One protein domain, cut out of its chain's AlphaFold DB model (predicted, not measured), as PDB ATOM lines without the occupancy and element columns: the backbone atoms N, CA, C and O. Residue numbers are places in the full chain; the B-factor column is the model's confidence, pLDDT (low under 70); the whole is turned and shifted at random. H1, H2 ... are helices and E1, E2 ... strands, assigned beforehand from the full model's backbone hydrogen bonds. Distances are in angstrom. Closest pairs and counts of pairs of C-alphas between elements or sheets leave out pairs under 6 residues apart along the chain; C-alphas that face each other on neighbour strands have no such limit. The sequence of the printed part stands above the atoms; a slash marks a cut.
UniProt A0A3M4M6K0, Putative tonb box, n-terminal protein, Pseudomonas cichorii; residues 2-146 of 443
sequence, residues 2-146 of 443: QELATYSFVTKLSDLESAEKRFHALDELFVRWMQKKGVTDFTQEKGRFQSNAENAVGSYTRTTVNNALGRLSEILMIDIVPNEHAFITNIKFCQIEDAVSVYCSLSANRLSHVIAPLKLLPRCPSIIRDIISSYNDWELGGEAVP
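What this domain is: This is residues 2 to 146 of the 443 residues of the protein "Putative tonb box, n-terminal protein" of Pseudomonas cichorii (UniProt A0A3M4M6K0). One long, twisted sheet of six strands makes a wall, with the long helix H1 lying along one face and the shorter H2 beside it on the same face, two layers in all; the other face has no named helix over it. The sheet's order is E1 E6 E5 E4 E3 E2, all antiparallel, and E2 to E6 form a meander, each strand the antiparallel neighbour of the one before. The printed part has 145 residues with two named helices and six named strands, in the order E1 H1 E2 E3 E4 E5 E6 H2, and its class is mixed. It is compact, with a radius of gyration of the C-alphas of 16.3 A, yet elongated, spanning 52 by 34 by 26 A.

How they stand to each other: E1, residues 2 to 12, is an edge strand, antiparallel to E6, residues 99 to 110, at 173 degrees; N 7 and O 104 are within hydrogen-bond range at 2.8 A. H1, residues 16 to 36, is on the sheet at a height of 8.8 A. It lies over E5, residues 85 to 96, and runs along the strands, at 5 degrees to E5 on the local plane; the closest C-alphas of the two are those of Phe 23 and Gln 95, 6.4 A apart. E2, residues 46 to 50, is the other edge strand and forms a hairpin with E3, residues 57 to 67, with N 58 and O 49 at 2.8 A. E3 forms a hairpin with E4, residues 70 to 81, with N 63 and O 74 at 2.8 A. E4 and E5 form a hairpin, with N 75 and O 91 at 2.8 A, and so do E5 and E6, with N 92 and O 103 at 2.8 A. H2, residues 126 to 134, is on the same face as H1, at a height of 11.1 A, over E6 and only just over E1, where 3 of its C-alphas fall. H1 touches H2 with residues 26 to 33 alone, the closest C-alphas being those of Trp 33 and Ile 127, 6.2 A apart; they run opposite ways at a tilt of 38 degrees, only just steep. In H1 and H2 every O i to N i+4 pair is within hydrogen-bond range.

Where its parts are: E1 begins at C-alpha 2, (252.106, 172.890, 184.189), and is 32.2 A long. H1 measures 30.4 A, E2 14.0 A, E3 33.6 A, E4 36.0 A, E5 35.6 A and E6 36.9 A. H2, 12.1 A long, ends at C-alpha 134, (272.827, 166.754, 163.850).

The domain as a whole: The C-alphas of Asp 15 and Val 114 are the two farthest apart, 53.1 A. The printed part has no cut. The link from E6 to H2, residues 111 to 125, is long. Residues 139 to 140 pair antiparallel with 143 to 144. The mean pLDDT of the printed part is 93.2, and residues 53 to 54 are under 70.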
ATOM      1  N   GLN A   2     252.087 171.829 185.198       88.88
ATOM      2  CA  GLN A   2     252.106 172.890 184.189       88.88
ATOM      3  C   GLN A   2     252.940 172.406 183.003       88.88
ATOM      4  O   GLN A   2     254.112 172.081 183.187       88.88
ATOM      5  N   GLU A   3     252.353 172.335 181.811       92.25
ATOM      6  CA  GLU A   3     253.113 172.091 180.583       92.25
ATOM      7  C   GLU A   3     253.851 173.365 180.181       92.25
ATOM      8  O   GLU A   3     253.271 174.447 180.135       92.25
ATOM      9  N   LEU A   4     255.155 173.235 179.956       94.38
ATOM     10  CA  LEU A   4     256.058 174.354 179.727       94.38
ATOM     11  C   LEU A   4     256.379 174.533 178.253       94.38
ATOM     12  O   LEU A   4     256.460 175.670 177.817       94.38
ATOM     13  N   ALA A   5     256.606 173.439 177.524       96.88
ATOM     14  CA  ALA A   5     256.952 173.458 176.108       96.88
ATOM     15  C   ALA A   5     256.640 172.107 175.463       96.88
ATOM     16  O   ALA A   5     256.881 171.065 176.079       96.88
ATOM     17  N   THR A   6     256.229 172.129 174.199       97.69
ATOM     18  CA  THR A   6     256.169 170.935 173.349       97.69
ATOM     19  C   THR A   6     256.973 171.162 172.069       97.69
ATOM     20  O   THR A   6     257.034 172.282 171.561       97.69
ATOM     21  N   TYR A   7     257.606 170.099 171.575       98.31
ATOM     22  CA  TYR A   7     258.373 170.038 170.333       98.31
ATOM     23  C   TYR A   7     257.868 168.846 169.525       98.31
ATOM     24  O   TYR A   7     257.632 167.774 170.089       98.31
ATOM     25  N   SER A   8     257.718 169.017 168.217       97.69
ATOM     26  CA  SER A   8     257.326 167.946 167.305       97.69
ATOM     27  C   SER A   8     257.956 168.197 165.950       97.69
ATOM     28  O   SER A   8     257.840 169.302 165.429       97.69
ATOM     29  N   PHE A   9     258.599 167.185 165.384       97.25
ATOM     30  CA  PHE A   9     259.180 167.266 164.049       97.25
ATOM     31  C   PHE A   9     259.349 165.883 163.426       97.25
ATOM     32  O   PHE A   9     259.428 164.872 164.128       97.25
ATOM     33  N   VAL A  10     259.365 165.840 162.100       98.12
ATOM     34  CA  VAL A  10     259.437 164.627 161.287       98.12
ATOM     35  C   VAL A  10     260.443 164.821 160.159       98.12
ATOM     36  O   VAL A  10     260.616 165.929 159.671       98.12
ATOM     37  N   THR A  11     261.117 163.750 159.764       98.25
ATOM     38  CA  THR A  11     261.863 163.674 158.505       98.25
ATOM     39  C   THR A  11     261.359 162.474 157.717       98.25
ATOM     40  O   THR A  11     261.044 161.430 158.305       98.25
ATOM     41  N   LYS A  12     261.274 162.631 156.396       97.69
ATOM     42  CA  LYS A  12     261.018 161.543 155.458       97.69
ATOM     43  C   LYS A  12     262.315 161.212 154.732       97.69
ATOM     44  O   LYS A  12     262.949 162.091 154.155       97.69
ATOM     45  N   LEU A  13     262.703 159.947 154.773       98.00
ATOM     46  CA  LEU A  13     263.966 159.467 154.227       98.00
ATOM     47  C   LEU A  13     263.723 158.705 152.922       98.00
ATOM     48  O   LEU A  13     262.588 158.434 152.544       98.00
ATOM     49  N   SER A  14     264.798 158.395 152.200       96.88
ATOM     50  CA  SER A  14     264.719 157.739 150.888       96.88
ATOM     51  C   SER A  14     264.166 156.316 150.945       96.88
ATOM     52  O   SER A  14     263.595 155.837 149.968       96.88
ATOM     53  N   ASP A  15     264.384 155.627 152.064       97.38
ATOM     54  CA  ASP A  15     264.114 154.207 152.224       97.38
ATOM     55  C   ASP A  15     264.063 153.806 153.711       97.38
ATOM     56  O   ASP A  15     264.451 154.560 154.612       97.38
ATOM     57  N   LEU A  16     263.588 152.582 153.955       97.00
ATOM     58  CA  LEU A  16     263.433 152.005 155.290       97.00
ATOM     59  C   LEU A  16     264.772 151.845 156.031       97.00
ATOM     60  O   LEU A  16     264.818 152.053 157.240       97.00
ATOM     61  N   GLU A  17     265.855 151.496 155.335       97.75
ATOM     62  CA  GLU A  17     267.172 151.273 155.949       97.75
ATOM     63  C   GLU A  17     267.759 152.593 156.470       97.75
ATOM     64  O   GLU A  17     268.294 152.667 157.579       97.75
ATOM     65  N   SER A  18     267.603 153.666 155.699       98.00
ATOM     66  CA  SER A  18     267.954 155.030 156.086       98.00
ATOM     67  C   SER A  18     267.147 155.484 157.307       98.00
ATOM     68  O   SER A  18     267.710 156.086 158.229       98.00
ATOM     69  N   ALA A  19     265.856 155.143 157.367       97.94
ATOM     70  CA  ALA A  19     265.004 155.409 158.526       97.94
ATOM     71  C   ALA A  19     265.413 154.615 159.773       97.94
ATOM     72  O   ALA A  19     265.481 155.191 160.862       97.94
ATOM     73  N   GLU A  20     265.782 153.340 159.631       97.69
ATOM     74  CA  GLU A  20     266.330 152.541 160.733       97.69
ATOM     75  C   GLU A  20     267.650 153.130 161.248       97.69
ATOM     76  O   GLU A  20     267.819 153.315 162.456       97.69
ATOM     77  N   LYS A  21     268.567 153.503 160.344       98.12
ATOM     78  CA  LYS A  21     269.832 154.171 160.695       98.12
ATOM     79  C   LYS A  21     269.589 155.472 161.455       98.12
ATOM     80  O   LYS A  21     270.232 155.710 162.478       98.12
ATOM     81  N   ARG A  22     268.638 156.300 161.003       98.19
ATOM     82  CA  ARG A  22     268.262 157.541 161.698       98.19
ATOM     83  C   ARG A  22     267.674 157.251 163.078       98.19
ATOM     84  O   ARG A  22     268.052 157.919 164.036       98.19
ATOM     85  N   PHE A  23     266.798 156.255 163.201       98.19
ATOM     86  CA  PHE A  23     266.224 155.848 164.484       98.19
ATOM     87  C   PHE A  23     267.307 155.400 165.480       98.19
ATOM     88  O   PHE A  23     267.298 155.833 166.632       98.19
ATOM     89  N   HIS A  24     268.278 154.597 165.038       97.94
ATOM     90  CA  HIS A  24     269.411 154.180 165.870       97.94
ATOM     91  C   HIS A  24     270.310 155.354 166.275       97.94
ATOM     92  O   HIS A  24     270.679 155.464 167.442       97.94
ATOM     93  N   ALA A  25     270.605 156.276 165.357       98.12
ATOM     94  CA  ALA A  25     271.405 157.458 165.671       98.12
ATOM     95  C   ALA A  25     270.718 158.390 166.687       98.12
ATOM     96  O   ALA A  25     271.384 158.978 167.546       98.12
ATOM     97  N   LEU A  26     269.383 158.505 166.634       97.94
ATOM     98  CA  LEU A  26     268.616 159.189 167.676       97.94
ATOM     99  C   LEU A  26     268.781 158.492 169.025       97.94
ATOM    100  O   LEU A  26     269.066 159.165 170.014       97.94
ATOM    101  N   ASP A  27     268.666 157.164 169.073       96.62
ATOM    102  CA  ASP A  27     268.860 156.395 170.304       96.62
ATOM    103  C   ASP A  27     270.237 156.663 170.936       96.62
ATOM    104  O   ASP A  27     270.334 156.953 172.129       96.62
ATOM    105  N   GLU A  28     271.298 156.698 170.127       96.81
ATOM    106  CA  GLU A  28     272.650 157.047 170.577       96.81
ATOM    107  C   GLU A  28     272.769 158.489 171.097       96.81
ATOM    108  O   GLU A  28     273.508 158.753 172.053       96.81
ATOM    109  N   LEU A  29     272.062 159.450 170.488       97.06
ATOM    110  CA  LEU A  29     271.977 160.820 171.005       97.06
ATOM    111  C   LEU A  29     271.305 160.844 172.386       97.06
ATOM    112  O   LEU A  29     271.803 161.525 173.288       97.06
ATOM    113  N   PHE A  30     270.239 160.063 172.587       95.25
ATOM    114  CA  PHE A  30     269.588 159.926 173.892       95.25
ATOM    115  C   PHE A  30     270.504 159.298 174.933       95.25
ATOM    116  O   PHE A  30     270.615 159.844 176.030       95.25
ATOM    117  N   VAL A  31     271.200 158.208 174.599       95.06
ATOM    118  CA  VAL A  31     272.156 157.574 175.520       95.06
ATOM    119  C   VAL A  31     273.217 158.582 175.963       95.06
ATOM    120  O   VAL A  31     273.437 158.761 177.162       95.06
ATOM    121  N   ARG A  32     273.820 159.317 175.018       95.81
ATOM    122  CA  ARG A  32     274.814 160.359 175.328       95.81
ATOM    123  C   ARG A  32     274.237 161.473 176.196       95.81
ATOM    124  O   ARG A  32     274.910 161.965 177.101       95.81
ATOM    125  N   TRP A  33     273.000 161.893 175.943       95.31
ATOM    126  CA  TRP A  33     272.332 162.901 176.762       95.31
ATOM    127  C   TRP A  33     272.060 162.413 178.191       95.31
ATOM    128  O   TRP A  33     272.345 163.143 179.141       95.31
ATOM    129  N   MET A  34     271.597 161.173 178.359       94.81
ATOM    130  CA  MET A  34     271.359 160.569 179.674       94.81
ATOM    131  C   MET A  34     272.662 160.390 180.463       94.81
ATOM    132  O   MET A  34     272.709 160.686 181.656       94.81
ATOM    133  N   GLN A  35     273.757 160.021 179.793       94.31
ATOM    134  CA  GLN A  35     275.091 159.985 180.401       94.31
ATOM    135  C   GLN A  35     275.547 161.374 180.867       94.31
ATOM    136  O   GLN A  35     275.989 161.528 182.004       94.31
ATOM    137  N   LYS A  36     275.368 162.421 180.042       93.38
ATOM    138  CA  LYS A  36     275.645 163.818 180.444       93.38
ATOM    139  C   LYS A  36     274.811 164.241 181.662       93.38
ATOM    140  O   LYS A  36     275.284 165.035 182.475       93.38
ATOM    141  N   LYS A  37     273.592 163.709 181.797       91.88
ATOM    142  CA  LYS A  37     272.699 163.912 182.949       91.88
ATOM    143  C   LYS A  37     273.104 163.124 184.201       91.88
ATOM    144  O   LYS A  37     272.561 163.416 185.257       91.88
ATOM    145  N   GLY A  38     274.064 162.203 184.116       93.50
ATOM    146  CA  GLY A  38     274.565 161.429 185.259       93.50
ATOM    147  C   GLY A  38     274.003 160.007 185.362       93.50
ATOM    148  O   GLY A  38     274.162 159.365 186.398       93.50
ATOM    149  N   VAL A  39     273.344 159.493 184.318       94.12
ATOM    150  CA  VAL A  39     272.923 158.086 184.263       94.12
ATOM    151  C   VAL A  39     274.122 157.205 183.911       94.12
ATOM    152  O   VAL A  39     274.691 157.333 182.829       94.12
ATOM    153  N   THR A  40     274.499 156.305 184.818       89.88
ATOM    154  CA  THR A  40     275.654 155.403 184.658       89.88
ATOM    155  C   THR A  40     275.314 154.116 183.910       89.88
ATOM    156  O   THR A  40     276.120 153.640 183.116       89.88
ATOM    157  N   ASP A  41     274.116 153.578 184.131       89.62
ATOM    158  CA  ASP A  41     273.589 152.405 183.439       89.62
ATOM    159  C   ASP A  41     272.260 152.771 182.772       89.62
ATOM    160  O   ASP A  41     271.278 153.069 183.454       89.62
ATOM    161  N   PHE A  42     272.253 152.784 181.437       89.88
ATOM    162  CA  PHE A  42     271.074 153.040 180.599       89.88
ATOM    163  C   PHE A  42     270.594 151.775 179.861       89.88
ATOM    164  O   PHE A  42     269.798 151.855 178.922       89.88
ATOM    165  N   THR A  43     271.095 150.602 180.267       88.31
ATOM    166  CA  THR A  43     270.613 149.302 179.774       88.31
ATOM    167  C   THR A  43     269.308 148.890 180.450       88.31
ATOM    168  O   THR A  43     268.514 148.151 179.871       88.31
ATOM    169  N   GLN A  44     269.054 149.404 181.656       90.56
ATOM    170  CA  GLN A  44     267.829 149.150 182.404       90.56
ATOM    171  C   GLN A  44     266.669 150.001 181.876       90.56
ATOM    172  O   GLN A  44     266.831 151.164 181.512       90.56
ATOM    173  N   GLU A  45     265.456 149.442 181.897       92.62
ATOM    174  CA  GLU A  45     264.241 150.191 181.546       92.62
ATOM    175  C   GLU A  45     263.945 151.317 182.539       92.62
ATOM    176  O   GLU A  45     263.226 152.255 182.215       92.62
ATOM    177  N   LYS A  46     264.443 151.235 183.772       95.94
ATOM    178  CA  LYS A  46     264.210 152.240 184.808       95.94
ATOM    179  C   LYS A  46     265.466 152.415 185.632       95.94
ATOM    180  O   LYS A  46     266.142 151.442 185.938       95.94
ATOM    181  N   GLY A  47     265.714 153.640 186.068       93.75
ATOM    182  CA  GLY A  47     266.848 153.922 186.931       93.75
ATOM    183  C   GLY A  47     266.716 155.245 187.661       93.75
ATOM    184  O   GLY A  47     265.779 156.020 187.448       93.75
ATOM    185  N   ARG A  48     267.669 155.487 188.558       94.56
ATOM    186  CA  ARG A  48     267.858 156.758 189.258       94.56
ATOM    187  C   ARG A  48     269.208 157.340 188.876       94.56
ATOM    188  O   ARG A  48     270.123 156.594 188.542       94.56
ATOM    189  N   PHE A  49     269.327 158.656 188.944       93.81
ATOM    190  CA  PHE A  49     270.576 159.357 188.683       93.81
ATOM    191  C   PHE A  49     270.709 160.588 189.569       93.81
ATOM    192  O   PHE A  49     269.726 161.093 190.116       93.81
ATOM    193  N   GLN A  50     271.939 161.069 189.703       91.81
ATOM    194  CA  GLN A  50     272.236 162.355 190.311       91.81
ATOM    195  C   GLN A  50     272.642 163.314 189.198       91.81
ATOM    196  O   GLN A  50     273.599 163.059 188.470       91.81
ATOM    197  N   SER A  51     271.878 164.391 189.039       85.62
ATOM    198  CA  SER A  51     272.119 165.392 188.007       85.62
ATOM    199  C   SER A  51     273.429 166.121 188.273       85.62
ATOM    200  O   SER A  51     273.611 166.727 189.331       85.62
ATOM    201  N   ASN A  52     274.303 166.134 187.269       77.50
ATOM    202  CA  ASN A  52     275.593 166.822 187.324       77.50
ATOM    203  C   ASN A  52     275.472 168.352 187.464       77.50
ATOM    204  O   ASN A  52     276.448 169.008 187.813       77.50
ATOM    205  N   ALA A  53     274.310 168.936 187.149       68.44
ATOM    206  CA  ALA A  53     274.165 170.386 187.021       68.44
ATOM    207  C   ALA A  53     273.652 171.093 188.288       68.44
ATOM    208  O   ALA A  53     273.947 172.270 188.468       68.44
ATOM    209  N   GLU A  54     272.860 170.428 189.140       67.38
ATOM    210  CA  GLU A  54     272.003 171.149 190.107       67.38
ATOM    211  C   GLU A  54     271.803 170.435 191.458       67.38
ATOM    212  O   GLU A  54     270.853 170.741 192.172       67.38
ATOM    213  N   ASN A  55     272.644 169.456 191.831       73.38
ATOM    214  CA  ASN A  55     272.385 168.573 192.991       73.38
ATOM    215  C   ASN A  55     270.983 167.919 192.967       73.38
ATOM    216  O   ASN A  55     270.497 167.428 193.985       73.38
ATOM    217  N   ALA A  56     270.325 167.912 191.807       84.12
ATOM    218  CA  ALA A  56     269.016 167.317 191.626       84.12
ATOM    219  C   ALA A  56     269.151 165.793 191.591       84.12
ATOM    220  O   ALA A  56     270.104 165.249 191.027       84.12
ATOM    221  N   VAL A  57     268.183 165.101 192.181       90.81
ATOM    222  CA  VAL A  57     268.061 163.647 192.049       90.81
ATOM    223  C   VAL A  57     266.975 163.386 191.029       90.81
ATOM    224  O   VAL A  57     265.909 163.997 191.084       90.81
ATOM    225  N   GLY A  58     267.242 162.486 190.096       92.38
ATOM    226  CA  GLY A  58     266.303 162.161 189.045       92.38
ATOM    227  C   GLY A  58     265.987 160.682 188.964       92.38
ATOM    228  O   GLY A  58     266.701 159.821 189.486       92.38
ATOM    229  N   SER A  59     264.887 160.382 188.289       94.12
ATOM    230  CA  SER A  59     264.552 159.038 187.844       94.12
ATOM    231  C   SER A  59     264.202 159.051 186.367       94.12
ATOM    232  O   SER A  59     263.794 160.073 185.813       94.12
ATOM    233  N   TYR A  60     264.382 157.909 185.718       96.31
ATOM    234  CA  TYR A  60     263.974 157.736 184.336       96.31
ATOM    235  C   TYR A  60     263.222 156.424 184.137       96.31
ATOM    236  O   TYR A  60     263.370 155.466 184.900       96.31
ATOM    237  N   THR A  61     262.391 156.393 183.104       95.31
ATOM    238  CA  THR A  61     261.794 155.187 182.538       95.31
ATOM    239  C   THR A  61     261.958 155.244 181.029       95.31
ATOM    240  O   THR A  61     261.587 156.234 180.408       95.31
ATOM    241  N   ARG A  62     262.514 154.187 180.452       95.75
ATOM    242  CA  ARG A  62     262.639 153.945 179.025       95.75
ATOM    243  C   ARG A  62     261.681 152.827 178.647       95.75
ATOM    244  O   ARG A  62     261.578 151.815 179.335       95.75
ATOM    245  N   THR A  63     260.961 153.005 177.557       95.00
ATOM    246  CA  THR A  63     260.080 151.987 176.997       95.00
ATOM    247  C   THR A  63     260.330 151.926 175.507       95.00
ATOM    248  O   THR A  63     260.196 152.931 174.814       95.00
ATOM    249  N   THR A  64     260.687 150.744 175.020       96.19
ATOM    250  CA  THR A  64     260.873 150.495 173.594       96.19
ATOM    251  C   THR A  64     259.796 149.535 173.125       96.19
ATOM    252  O   THR A  64     259.614 148.462 173.693       96.19
ATOM    253  N   VAL A  65     259.064 149.940 172.097       96.25
ATOM    254  CA  VAL A  65     257.983 149.177 171.482       96.25
ATOM    255  C   VAL A  65     258.371 148.899 170.043       96.25
ATOM    256  O   VAL A  65     258.756 149.809 169.312       96.25
ATOM    257  N   ASN A  66     258.244 147.643 169.633       96.88
ATOM    258  CA  ASN A  66     258.424 147.224 168.253       96.88
ATOM    259  C   ASN A  66     257.238 146.345 167.864       96.88
ATOM    260  O   ASN A  66     257.058 145.261 168.418       96.88
ATOM    261  N   ASN A  67     256.403 146.836 166.954       94.75
ATOM    262  CA  ASN A  67     255.241 146.106 166.464       94.75
ATOM    263  C   ASN A  67     255.046 146.341 164.961       94.75
ATOM    264  O   ASN A  67     255.824 147.038 164.317       94.75
ATOM    265  N   ALA A  68     253.993 145.753 164.393       93.69
ATOM    266  CA  ALA A  68     253.726 145.824 162.956       93.69
ATOM    267  C   ALA A  68     253.508 147.252 162.414       93.69
ATOM    268  O   ALA A  68     253.579 147.442 161.206       93.69
ATOM    269  N   LEU A  69     253.222 148.240 163.273       94.75
ATOM    270  CA  LEU A  69     253.049 149.640 162.868       94.75
ATOM    271  C   LEU A  69     254.367 150.423 162.860       94.75
ATOM    272  O   LEU A  69     254.420 151.504 162.280       94.75
ATOM    273  N   GLY A  70     255.408 149.918 163.522       96.50
ATOM    274  CA  GLY A  70     256.702 150.581 163.591       96.50
ATOM    275  C   GLY A  70     257.418 150.397 164.924       96.50
ATOM    276  O   GLY A  70     257.049 149.579 165.774       96.50
ATOM    277  N   ARG A  71     258.467 151.203 165.100       97.88
ATOM    278  CA  ARG A  71     259.294 151.244 166.310       97.88
ATOM    279  C   ARG A  71     259.054 152.546 167.051       97.88
ATOM    280  O   ARG A  71     258.985 153.600 166.433       97.88
ATOM    281  N   LEU A  72     258.955 152.489 168.370       98.00
ATOM    282  CA  LEU A  72     258.815 153.650 169.245       98.00
ATOM    283  C   LEU A  72     259.769 153.487 170.424       98.00
ATOM    284  O   LEU A  72     259.755 152.453 171.085       98.00
ATOM    285  N   SER A  73     260.547 154.520 170.718       97.69
ATOM    286  CA  SER A  73     261.240 154.647 171.994       97.69
ATOM    287  C   SER A  73     260.686 155.854 172.741       97.69
ATOM    288  O   SER A  73     260.575 156.946 172.185       97.69
ATOM    289  N   GLU A  74     260.292 155.636 173.989       97.31
ATOM    290  CA  GLU A  74     259.800 156.651 174.913       97.31
ATOM    291  C   GLU A  74     260.720 156.710 176.128       97.31
ATOM    292  O   GLU A  74     261.043 155.684 176.728       97.31
ATOM    293  N   ILE A  75     261.128 157.918 176.498       96.75
ATOM    294  CA  ILE A  75     261.954 158.204 177.662       96.75
ATOM    295  C   ILE A  75     261.222 159.251 178.491       96.75
ATOM    296  O   ILE A  75     261.067 160.401 178.083       96.75
ATOM    297  N   LEU A  76     260.795 158.846 179.680       96.19
ATOM    298  CA  LEU A  76     260.264 159.727 180.704       96.19
ATOM    299  C   LEU A  76     261.358 159.986 181.731       96.19
ATOM    300  O   LEU A  76     261.800 159.059 182.406       96.19
ATOM    301  N   MET A  77     261.764 161.238 181.876       95.25
ATOM    302  CA  MET A  77     262.745 161.680 182.859       95.25
ATOM    303  C   MET A  77     262.084 162.632 183.851       95.25
ATOM    304  O   MET A  77     261.360 163.542 183.449       95.25
ATOM    305  N   ILE A  78     262.350 162.433 185.139       93.56
ATOM    306  CA  ILE A  78     261.885 163.292 186.226       93.56
ATOM    307  C   ILE A  78     263.120 163.811 186.962       93.56
ATOM    308  O   ILE A  78     263.804 163.026 187.607       93.56
ATOM    309  N   ASP A  79     263.389 165.111 186.869       92.19
ATOM    310  CA  ASP A  79     264.443 165.818 187.606       92.19
ATOM    311  C   ASP A  79     263.810 166.492 188.836       92.19
ATOM    312  O   ASP A  79     262.950 167.361 188.683       92.19
ATOM    313  N   ILE A  80     264.201 166.106 190.055       90.44
ATOM    314  CA  ILE A  80     263.662 166.671 191.302       90.44
ATOM    315  C   ILE A  80     264.658 167.665 191.897       90.44
ATOM    316  O   ILE A  80     265.734 167.277 192.357       90.44
ATOM    317  N   VAL A  81     264.252 168.935 191.961       86.31
ATOM    318  CA  VAL A  81     264.928 169.972 192.744       86.31
ATOM    319  C   VAL A  81     264.294 169.992 194.141       86.31
ATOM    320  O   VAL A  81     263.094 170.284 194.260       86.31
ATOM    321  N   PRO A  82     265.041 169.645 195.209       76.06
ATOM    322  CA  PRO A  82     264.488 169.531 196.555       76.06
ATOM    323  C   PRO A  82     263.727 170.789 196.987       76.06
ATOM    324  O   PRO A  82     264.231 171.898 196.858       76.06
ATOM    325  N   ASN A  83     262.522 170.606 197.533       70.62
ATOM    326  CA  ASN A  83     261.647 171.664 198.064       70.62
ATOM    327  C   ASN A  83     261.165 172.731 197.067       70.62
ATOM    328  O   ASN A  83     260.455 173.652 197.474       70.62
ATOM    329  N   GLU A  84     261.462 172.597 195.775       82.88
ATOM    330  CA  GLU A  84     261.047 173.580 194.779       82.88
ATOM    331  C   GLU A  84     260.068 172.982 193.764       82.88
ATOM    332  O   GLU A  84     258.866 173.278 193.782       82.88
ATOM    333  N   HIS A  85     260.571 172.139 192.866       87.44
ATOM    334  CA  HIS A  85     259.820 171.638 191.723       87.44
ATOM    335  C   HIS A  85     260.444 170.359 191.154       87.44
ATOM    336  O   HIS A  85     261.624 170.075 191.339       87.44
ATOM    337  N   ALA A  86     259.623 169.587 190.452       90.50
ATOM    338  CA  ALA A  86     260.045 168.472 189.624       90.50
ATOM    339  C   ALA A  86     259.830 168.836 188.155       90.50
ATOM    340  O   ALA A  86     258.705 169.163 187.767       90.50
ATOM    341  N   PHE A  87     260.883 168.772 187.345       92.75
ATOM    342  CA  PHE A  87     260.770 168.848 185.893       92.75
ATOM    343  C   PHE A  87     260.528 167.461 185.329       92.75
ATOM    344  O   PHE A  87     261.201 166.503 185.699       92.75
ATOM    345  N   ILE A  88     259.582 167.361 184.409       94.38
ATOM    346  CA  ILE A  88     259.259 166.127 183.713       94.38
ATOM    347  C   ILE A  88     259.540 166.367 182.238       94.38
ATOM    348  O   ILE A  88     258.948 167.245 181.615       94.38
ATOM    349  N   THR A  89     260.462 165.592 181.683       96.38
ATOM    350  CA  THR A  89     260.763 165.597 180.252       96.38
ATOM    351  C   THR A  89     260.325 164.255 179.688       96.38
ATOM    352  O   THR A  89     260.877 163.226 180.066       96.38
ATOM    353  N   ASN A  90     259.317 164.255 178.820       97.31
ATOM    354  CA  ASN A  90     258.903 163.065 178.081       97.31
ATOM    355  C   ASN A  90     259.338 163.227 176.630       97.31
ATOM    356  O   ASN A  90     258.887 164.157 175.963       97.31
ATOM    357  N   ILE A  91     260.203 162.334 176.163       97.94
ATOM    358  CA  ILE A  91     260.704 162.338 174.798       97.94
ATOM    359  C   ILE A  91     260.335 161.026 174.133       97.94
ATOM    360  O   ILE A  91     260.573 159.950 174.673       97.94
ATOM    361  N   LYS A  92     259.756 161.130 172.947       98.12
ATOM    362  CA  LYS A  92     259.326 160.019 172.117       98.12
ATOM    363  C   LYS A  92     259.946 160.189 170.753       98.12
ATOM    364  O   LYS A  92     259.895 161.275 170.183       98.12
ATOM    365  N   PHE A  93     260.474 159.119 170.199       98.00
ATOM    366  CA  PHE A  93     260.804 159.082 168.787       98.00
ATOM    367  C   PHE A  93     260.361 157.755 168.208       98.00
ATOM    368  O   PHE A  93     260.427 156.716 168.866       98.00
ATOM    369  N   CYS A  94     259.836 157.804 166.993       97.94
ATOM    370  CA  CYS A  94     259.326 156.629 166.319       97.94
ATOM    371  C   CYS A  94     259.798 156.570 164.879       97.94
ATOM    372  O   CYS A  94     260.013 157.600 164.244       97.94
ATOM    373  N   GLN A  95     259.885 155.350 164.381       98.19
ATOM    374  CA  GLN A  95     260.047 155.041 162.976       98.19
ATOM    375  C   GLN A  95     258.763 154.380 162.481       98.19
ATOM    376  O   GLN A  95     258.321 153.381 163.058       98.19
ATOM    377  N   ILE A  96     258.187 154.936 161.420       97.12
ATOM    378  CA  ILE A  96     257.045 154.381 160.693       97.12
ATOM    379  C   ILE A  96     257.421 154.433 159.222       97.12
ATOM    380  O   ILE A  96     257.605 155.522 158.688       97.12
ATOM    381  N   GLU A  97     257.553 153.268 158.590       96.19
ATOM    382  CA  GLU A  97     258.027 153.163 157.206       96.19
ATOM    383  C   GLU A  97     259.359 153.926 157.009       96.19
ATOM    384  O   GLU A  97     260.319 153.697 157.750       96.19
ATOM    385  N   ASP A  98     259.411 154.830 156.032       97.25
ATOM    386  CA  ASP A  98     260.553 155.679 155.686       97.25
ATOM    387  C   ASP A  98     260.617 156.988 156.499       97.25
ATOM    388  O   ASP A  98     261.493 157.823 156.267       97.25
ATOM    389  N   ALA A  99     259.722 157.181 157.472       97.94
ATOM    390  CA  ALA A  99     259.638 158.398 158.264       97.94
ATOM    391  C   ALA A  99     260.110 158.194 159.707       97.94
ATOM    392  O   ALA A  99     259.748 157.230 160.392       97.94
ATOM    393  N   VAL A 100     260.865 159.172 160.210       98.44
ATOM    394  CA  VAL A 100     261.257 159.257 161.620       98.44
ATOM    395  C   VAL A 100     260.661 160.514 162.224       98.44
ATOM    396  O   VAL A 100     260.850 161.612 161.713       98.44
ATOM    397  N   SER A 101     259.930 160.360 163.324       98.31
ATOM    398  CA  SER A 101     259.304 161.470 164.047       98.31
ATOM    399  C   SER A 101     259.854 161.575 165.459       98.31
ATOM    400  O   SER A 101     260.088 160.557 166.108       98.31
ATOM    401  N   VAL A 102     259.987 162.797 165.962       98.56
ATOM    402  CA  VAL A 102     260.374 163.111 167.339       98.56
ATOM    403  C   VAL A 102     259.298 163.990 167.960       98.56
ATOM    404  O   VAL A 102     258.787 164.919 167.341       98.56
ATOM    405  N   TYR A 103     258.962 163.693 169.206       98.50
ATOM    406  CA  TYR A 103     258.050 164.456 170.035       98.50
ATOM    407  C   TYR A 103     258.671 164.623 171.417       98.50
ATOM    408  O   TYR A 103     259.146 163.657 172.009       98.50
ATOM    409  N   CYS A 104     258.647 165.830 171.964       98.31
ATOM    410  CA  CYS A 104     259.122 166.092 173.315       98.31
ATOM    411  C   CYS A 104     258.163 167.030 174.027       98.31
ATOM    412  O   CYS A 104     257.863 168.102 173.516       98.31
ATOM    413  N   SER A 105     257.747 166.671 175.236       97.25
ATOM    414  CA  SER A 105     257.008 167.556 176.132       97.25
ATOM    415  C   SER A 105     257.814 167.804 177.399       97.25
ATOM    416  O   SER A 105     258.277 166.859 178.047       97.25
ATOM    417  N   LEU A 106     257.941 169.073 177.767       96.50
ATOM    418  CA  LEU A 106     258.513 169.529 179.022       96.50
ATOM    419  C   LEU A 106     257.381 170.033 179.909       96.50
ATOM    420  O   LEU A 106     256.619 170.913 179.514       96.50
ATOM    421  N   SER A 107     257.292 169.519 181.126       95.00
ATOM    422  CA  SER A 107     256.362 170.010 182.133       95.00
ATOM    423  C   SER A 107     257.057 170.164 183.476       95.00
ATOM    424  O   SER A 107     258.172 169.688 183.693       95.00
ATOM    425  N   ALA A 108     256.409 170.877 184.384       92.75
ATOM    426  CA  ALA A 108     256.863 170.981 185.752       92.75
ATOM    427  C   ALA A 108     255.721 170.786 186.737       92.75
ATOM    428  O   ALA A 108     254.556 171.129 186.497       92.75
ATOM    429  N   ASN A 109     256.083 170.234 187.884       88.56
ATOM    430  CA  ASN A 109     255.198 170.081 189.013       88.56
ATOM    431  C   ASN A 109     255.822 170.719 190.248       88.56
ATOM    432  O   ASN A 109     257.001 170.522 190.528       88.56
ATOM    433  N   ARG A 110     255.030 171.466 191.011       87.00
ATOM    434  CA  ARG A 110     255.473 171.956 192.313       87.00
ATOM    435  C   ARG A 110     255.374 170.818 193.326       87.00
ATOM    436  O   ARG A 110     254.382 170.096 193.342       87.00
ATOM    437  N   LEU A 111     256.393 170.685 194.172       84.44
ATOM    438  CA  LEU A 111     256.417 169.678 195.237       84.44
ATOM    439  C   LEU A 111     255.889 170.211 196.576       84.44
ATOM    440  O   LEU A 111     255.508 169.427 197.437       84.44
ATOM    441  N   SER A 112     255.833 171.534 196.754       82.81
ATOM    442  CA  SER A 112     255.264 172.171 197.943       82.81
ATOM    443  C   SER A 112     253.755 172.428 197.821       82.81
ATOM    444  O   SER A 112     253.231 172.734 196.750       82.81
ATOM    445  N   HIS A 113     253.049 172.376 198.952       81.88
ATOM    446  CA  HIS A 113     251.611 172.674 199.044       81.88
ATOM    447  C   HIS A 113     251.291 174.182 199.102       81.88
ATOM    448  O   HIS A 113     250.159 174.570 199.380       81.88
ATOM    449  N   VAL A 114     252.277 175.051 198.859       82.50
ATOM    450  CA  VAL A 114     252.105 176.506 198.947       82.50
ATOM    451  C   VAL A 114     251.530 177.055 197.641       82.50
ATOM    452  O   VAL A 114     252.061 176.810 196.552       82.50
ATOM    453  N   ILE A 115     250.471 177.860 197.752       82.06
ATOM    454  CA  ILE A 115     249.909 178.631 196.639       82.06
ATOM    455  C   ILE A 115     250.758 179.895 196.447       82.06
ATOM    456  O   ILE A 115     250.596 180.890 197.142       82.06
ATOM    457  N   ALA A 116     251.693 179.840 195.503       80.12
ATOM    458  CA  ALA A 116     252.557 180.958 195.111       80.12
ATOM    459  C   ALA A 116     252.844 180.938 193.594       80.12
ATOM    460  O   ALA A 116     252.755 179.877 192.973       80.12
ATOM    461  N   PRO A 117     253.246 182.043 192.952       76.75
ATOM    462  CA  PRO A 117     253.722 182.005 191.568       76.75
ATOM    463  C   PRO A 117     254.967 181.117 191.429       76.75
ATOM    464  O   PRO A 117     255.894 181.224 192.231       76.75
ATOM    465  N   LEU A 118     255.003 180.219 190.441       76.94
ATOM    466  CA  LEU A 118     256.189 179.409 190.149       76.94
ATOM    467  C   LEU A 118     257.010 180.117 189.068       76.94
ATOM    468  O   LEU A 118     256.585 180.223 187.921       76.94
ATOM    469  N   LYS A 119     258.175 180.651 189.438       81.56
ATOM    470  CA  LYS A 119     259.072 181.321 188.490       81.56
ATOM    471  C   LYS A 119     259.977 180.289 187.822       81.56
ATOM    472  O   LYS A 119     261.139 180.166 188.187       81.56
ATOM    473  N   LEU A 120     259.437 179.546 186.858       85.00
ATOM    474  CA  LEU A 120     260.245 178.652 186.027       85.00
ATOM    475  C   LEU A 120     260.758 179.387 184.801       85.00
ATOM    476  O   LEU A 120     260.036 180.156 184.168       85.00
ATOM    477  N   LEU A 121     262.015 179.112 184.469       84.62
ATOM    478  CA  LEU A 121     262.691 179.658 183.302       84.62
ATOM    479  C   LEU A 121     263.122 178.513 182.377       84.62
ATOM    480  O   LEU A 121     264.330 178.313 182.210       84.62
ATOM    481  N   PRO A 122     262.170 177.754 181.794       86.62
ATOM    482  CA  PRO A 122     262.507 176.622 180.941       86.62
ATOM    483  C   PRO A 122     263.379 177.072 179.771       86.62
ATOM    484  O   PRO A 122     263.209 178.159 179.217       86.62
ATOM    485  N   ARG A 123     264.360 176.243 179.425       90.94
ATOM    486  CA  ARG A 123     265.156 176.362 178.199       90.94
ATOM    487  C   ARG A 123     264.859 175.155 177.325       90.94
ATOM    488  O   ARG A 123     264.409 174.131 177.839       90.94
ATOM    489  N   CYS A 124     265.159 175.260 176.034       94.88
ATOM    490  CA  CYS A 124     265.101 174.099 175.164       94.88
ATOM    491  C   CYS A 124     266.002 172.973 175.717       94.88
ATOM    492  O   CYS A 124     267.180 173.230 176.018       94.88
ATOM    493  N   PRO A 125     265.474 171.743 175.894       94.12
ATOM    494  CA  PRO A 125     266.277 170.604 176.315       94.12
ATOM    495  C   PRO A 125     267.482 170.417 175.390       94.12
ATOM    496  O   PRO A 125     267.361 170.469 174.167       94.12
ATOM    497  N   SER A 126     268.665 170.169 175.959       95.00
ATOM    498  CA  SER A 126     269.897 170.053 175.162       95.00
ATOM    499  C   SER A 126     269.822 168.961 174.099       95.00
ATOM    500  O   SER A 126     270.377 169.137 173.029       95.00
ATOM    501  N   ILE A 127     269.104 167.872 174.374       96.44
ATOM    502  CA  ILE A 127     268.888 166.790 173.415       96.44
ATOM    503  C   ILE A 127     268.127 167.244 172.167       96.44
ATOM    504  O   ILE A 127     268.469 166.821 171.074       96.44
ATOM    505  N   ILE A 128     267.164 168.161 172.289       97.75
ATOM    506  CA  ILE A 128     266.453 168.708 171.125       97.75
ATOM    507  C   ILE A 128     267.402 169.541 170.262       97.75
ATOM    508  O   ILE A 128     267.418 169.383 169.045       97.75
ATOM    509  N   ARG A 129     268.267 170.351 170.888       96.56
ATOM    510  CA  ARG A 129     269.353 171.041 170.171       96.56
ATOM    511  C   ARG A 129     270.294 170.068 169.479       96.56
ATOM    512  O   ARG A 129     270.643 170.308 168.328       96.56
ATOM    513  N   ASP A 130     270.710 169.014 170.172       97.25
ATOM    514  CA  ASP A 130     271.648 168.028 169.637       97.25
ATOM    515  C   ASP A 130     271.021 167.299 168.429       97.25
ATOM    516  O   ASP A 130     271.688 167.132 167.411       97.25
ATOM    517  N   ILE A 131     269.728 166.953 168.485       97.56
ATOM    518  CA  ILE A 131     268.988 166.328 167.374       97.56
ATOM    519  C   ILE A 131     268.872 167.264 166.164       97.56
ATOM    520  O   ILE A 131     269.188 166.853 165.047       97.56
ATOM    521  N   ILE A 132     268.452 168.515 166.377       97.31
ATOM    522  CA  ILE A 132     268.270 169.497 165.294       97.31
ATOM    523  C   ILE A 132     269.617 169.934 164.707       97.31
ATOM    524  O   ILE A 132     269.725 170.187 163.518       97.31
ATOM    525  N   SER A 133     270.681 169.991 165.508       96.31
ATOM    526  CA  SER A 133     272.014 170.340 164.993       96.31
ATOM    527  C   SER A 133     272.684 169.177 164.257       96.31
ATOM    528  O   SER A 133     273.593 169.407 163.466       96.31
ATOM    529  N   SER A 134     272.268 167.934 164.524       97.31
ATOM    530  CA  SER A 134     272.827 166.754 163.850       97.31
ATOM    531  C   SER A 134     272.269 166.565 162.439       97.31
ATOM    532  O   SER A 134     272.924 165.922 161.622       97.31
ATOM    533  N   TYR A 135     271.079 167.105 162.152       96.50
ATOM    534  CA  TYR A 135     270.398 166.928 160.871       96.50
ATOM    535  C   TYR A 135     269.560 168.153 160.502       96.50
ATOM    536  O   TYR A 135     268.853 168.697 161.342       96.50
ATOM    537  N   ASN A 136     269.606 168.564 159.237       95.06
ATOM    538  CA  ASN A 136     268.955 169.774 158.723       95.06
ATOM    539  C   ASN A 136     267.660 169.504 157.933       95.06
ATOM    540  O   ASN A 136     267.131 170.419 157.312       95.06
ATOM    541  N   ASP A 137     267.169 168.266 157.945       97.31
ATOM    542  CA  ASP A 137     266.023 167.767 157.172       97.31
ATOM    543  C   ASP A 137     264.752 167.593 158.024       97.31
ATOM    544  O   ASP A 137     263.836 166.862 157.657       97.31
ATOM    545  N   TRP A 138     264.711 168.215 159.202       98.12
ATOM    546  CA  TRP A 138     263.548 168.158 160.080       98.12
ATOM    547  C   TRP A 138     262.478 169.156 159.644       98.12
ATOM    548  O   TRP A 138     262.762 170.337 159.446       98.12
ATOM    549  N   GLU A 139     261.230 168.699 159.609       97.94
ATOM    550  CA  GLU A 139     260.071 169.494 159.212       97.94
ATOM    551  C   GLU A 139     258.903 169.356 160.203       97.94
ATOM    552  O   GLU A 139     258.774 168.372 160.939       97.94
ATOM    553  N   LEU A 140     258.011 170.344 160.196       96.75
ATOM    554  CA  LEU A 140     256.692 170.295 160.820       96.75
ATOM    555  C   LEU A 140     255.673 170.857 159.831       96.75
ATOM    556  O   LEU A 140     255.738 172.027 159.473       96.75
ATOM    557  N   GLY A 141     254.733 170.021 159.388       92.75
ATOM    558  CA  GLY A 141     253.712 170.455 158.429       92.75
ATOM    559  C   GLY A 141     254.284 170.916 157.080       92.75
ATOM    560  O   GLY A 141     253.660 171.730 156.414       92.75
ATOM    561  N   GLY A 142     255.466 170.418 156.697       94.31
ATOM    562  CA  GLY A 142     256.189 170.829 155.488       94.31
ATOM    563  C   GLY A 142     257.069 172.073 155.660       94.31
ATOM    564  O   GLY A 142     257.817 172.408 154.748       94.31
ATOM    565  N   GLU A 143     257.032 172.753 156.814       96.19
ATOM    566  CA  GLU A 143     257.968 173.843 157.107       96.19
ATOM    567  C   GLU A 143     259.223 173.303 157.805       96.19
ATOM    568  O   GLU A 143     259.131 172.561 158.789       96.19
ATOM    569  N   ALA A 144     260.401 173.729 157.343       97.31
ATOM    570  CA  ALA A 144     261.672 173.421 157.988       97.31
ATOM    571  C   ALA A 144     261.700 173.896 159.452       97.31
ATOM    572  O   ALA A 144     261.351 175.037 159.782       97.31
ATOM    573  N   VAL A 145     262.166 173.013 160.331       97.81
ATOM    574  CA  VAL A 145     262.244 173.248 161.774       97.81
ATOM    575  C   VAL A 145     263.263 174.350 162.088       97.81
ATOM    576  O   VAL A 145     264.355 174.353 161.517       97.81
ATOM    577  N   PRO A 146     262.953 175.275 163.019       97.69
ATOM    578  CA  PRO A 146     263.858 176.359 163.365       97.69
ATOM    579  C   PRO A 146     265.251 175.893 163.812       97.69
ATOM    580  O   PRO A 146     265.339 175.097 164.756       97.69
TER     581      PRO A 146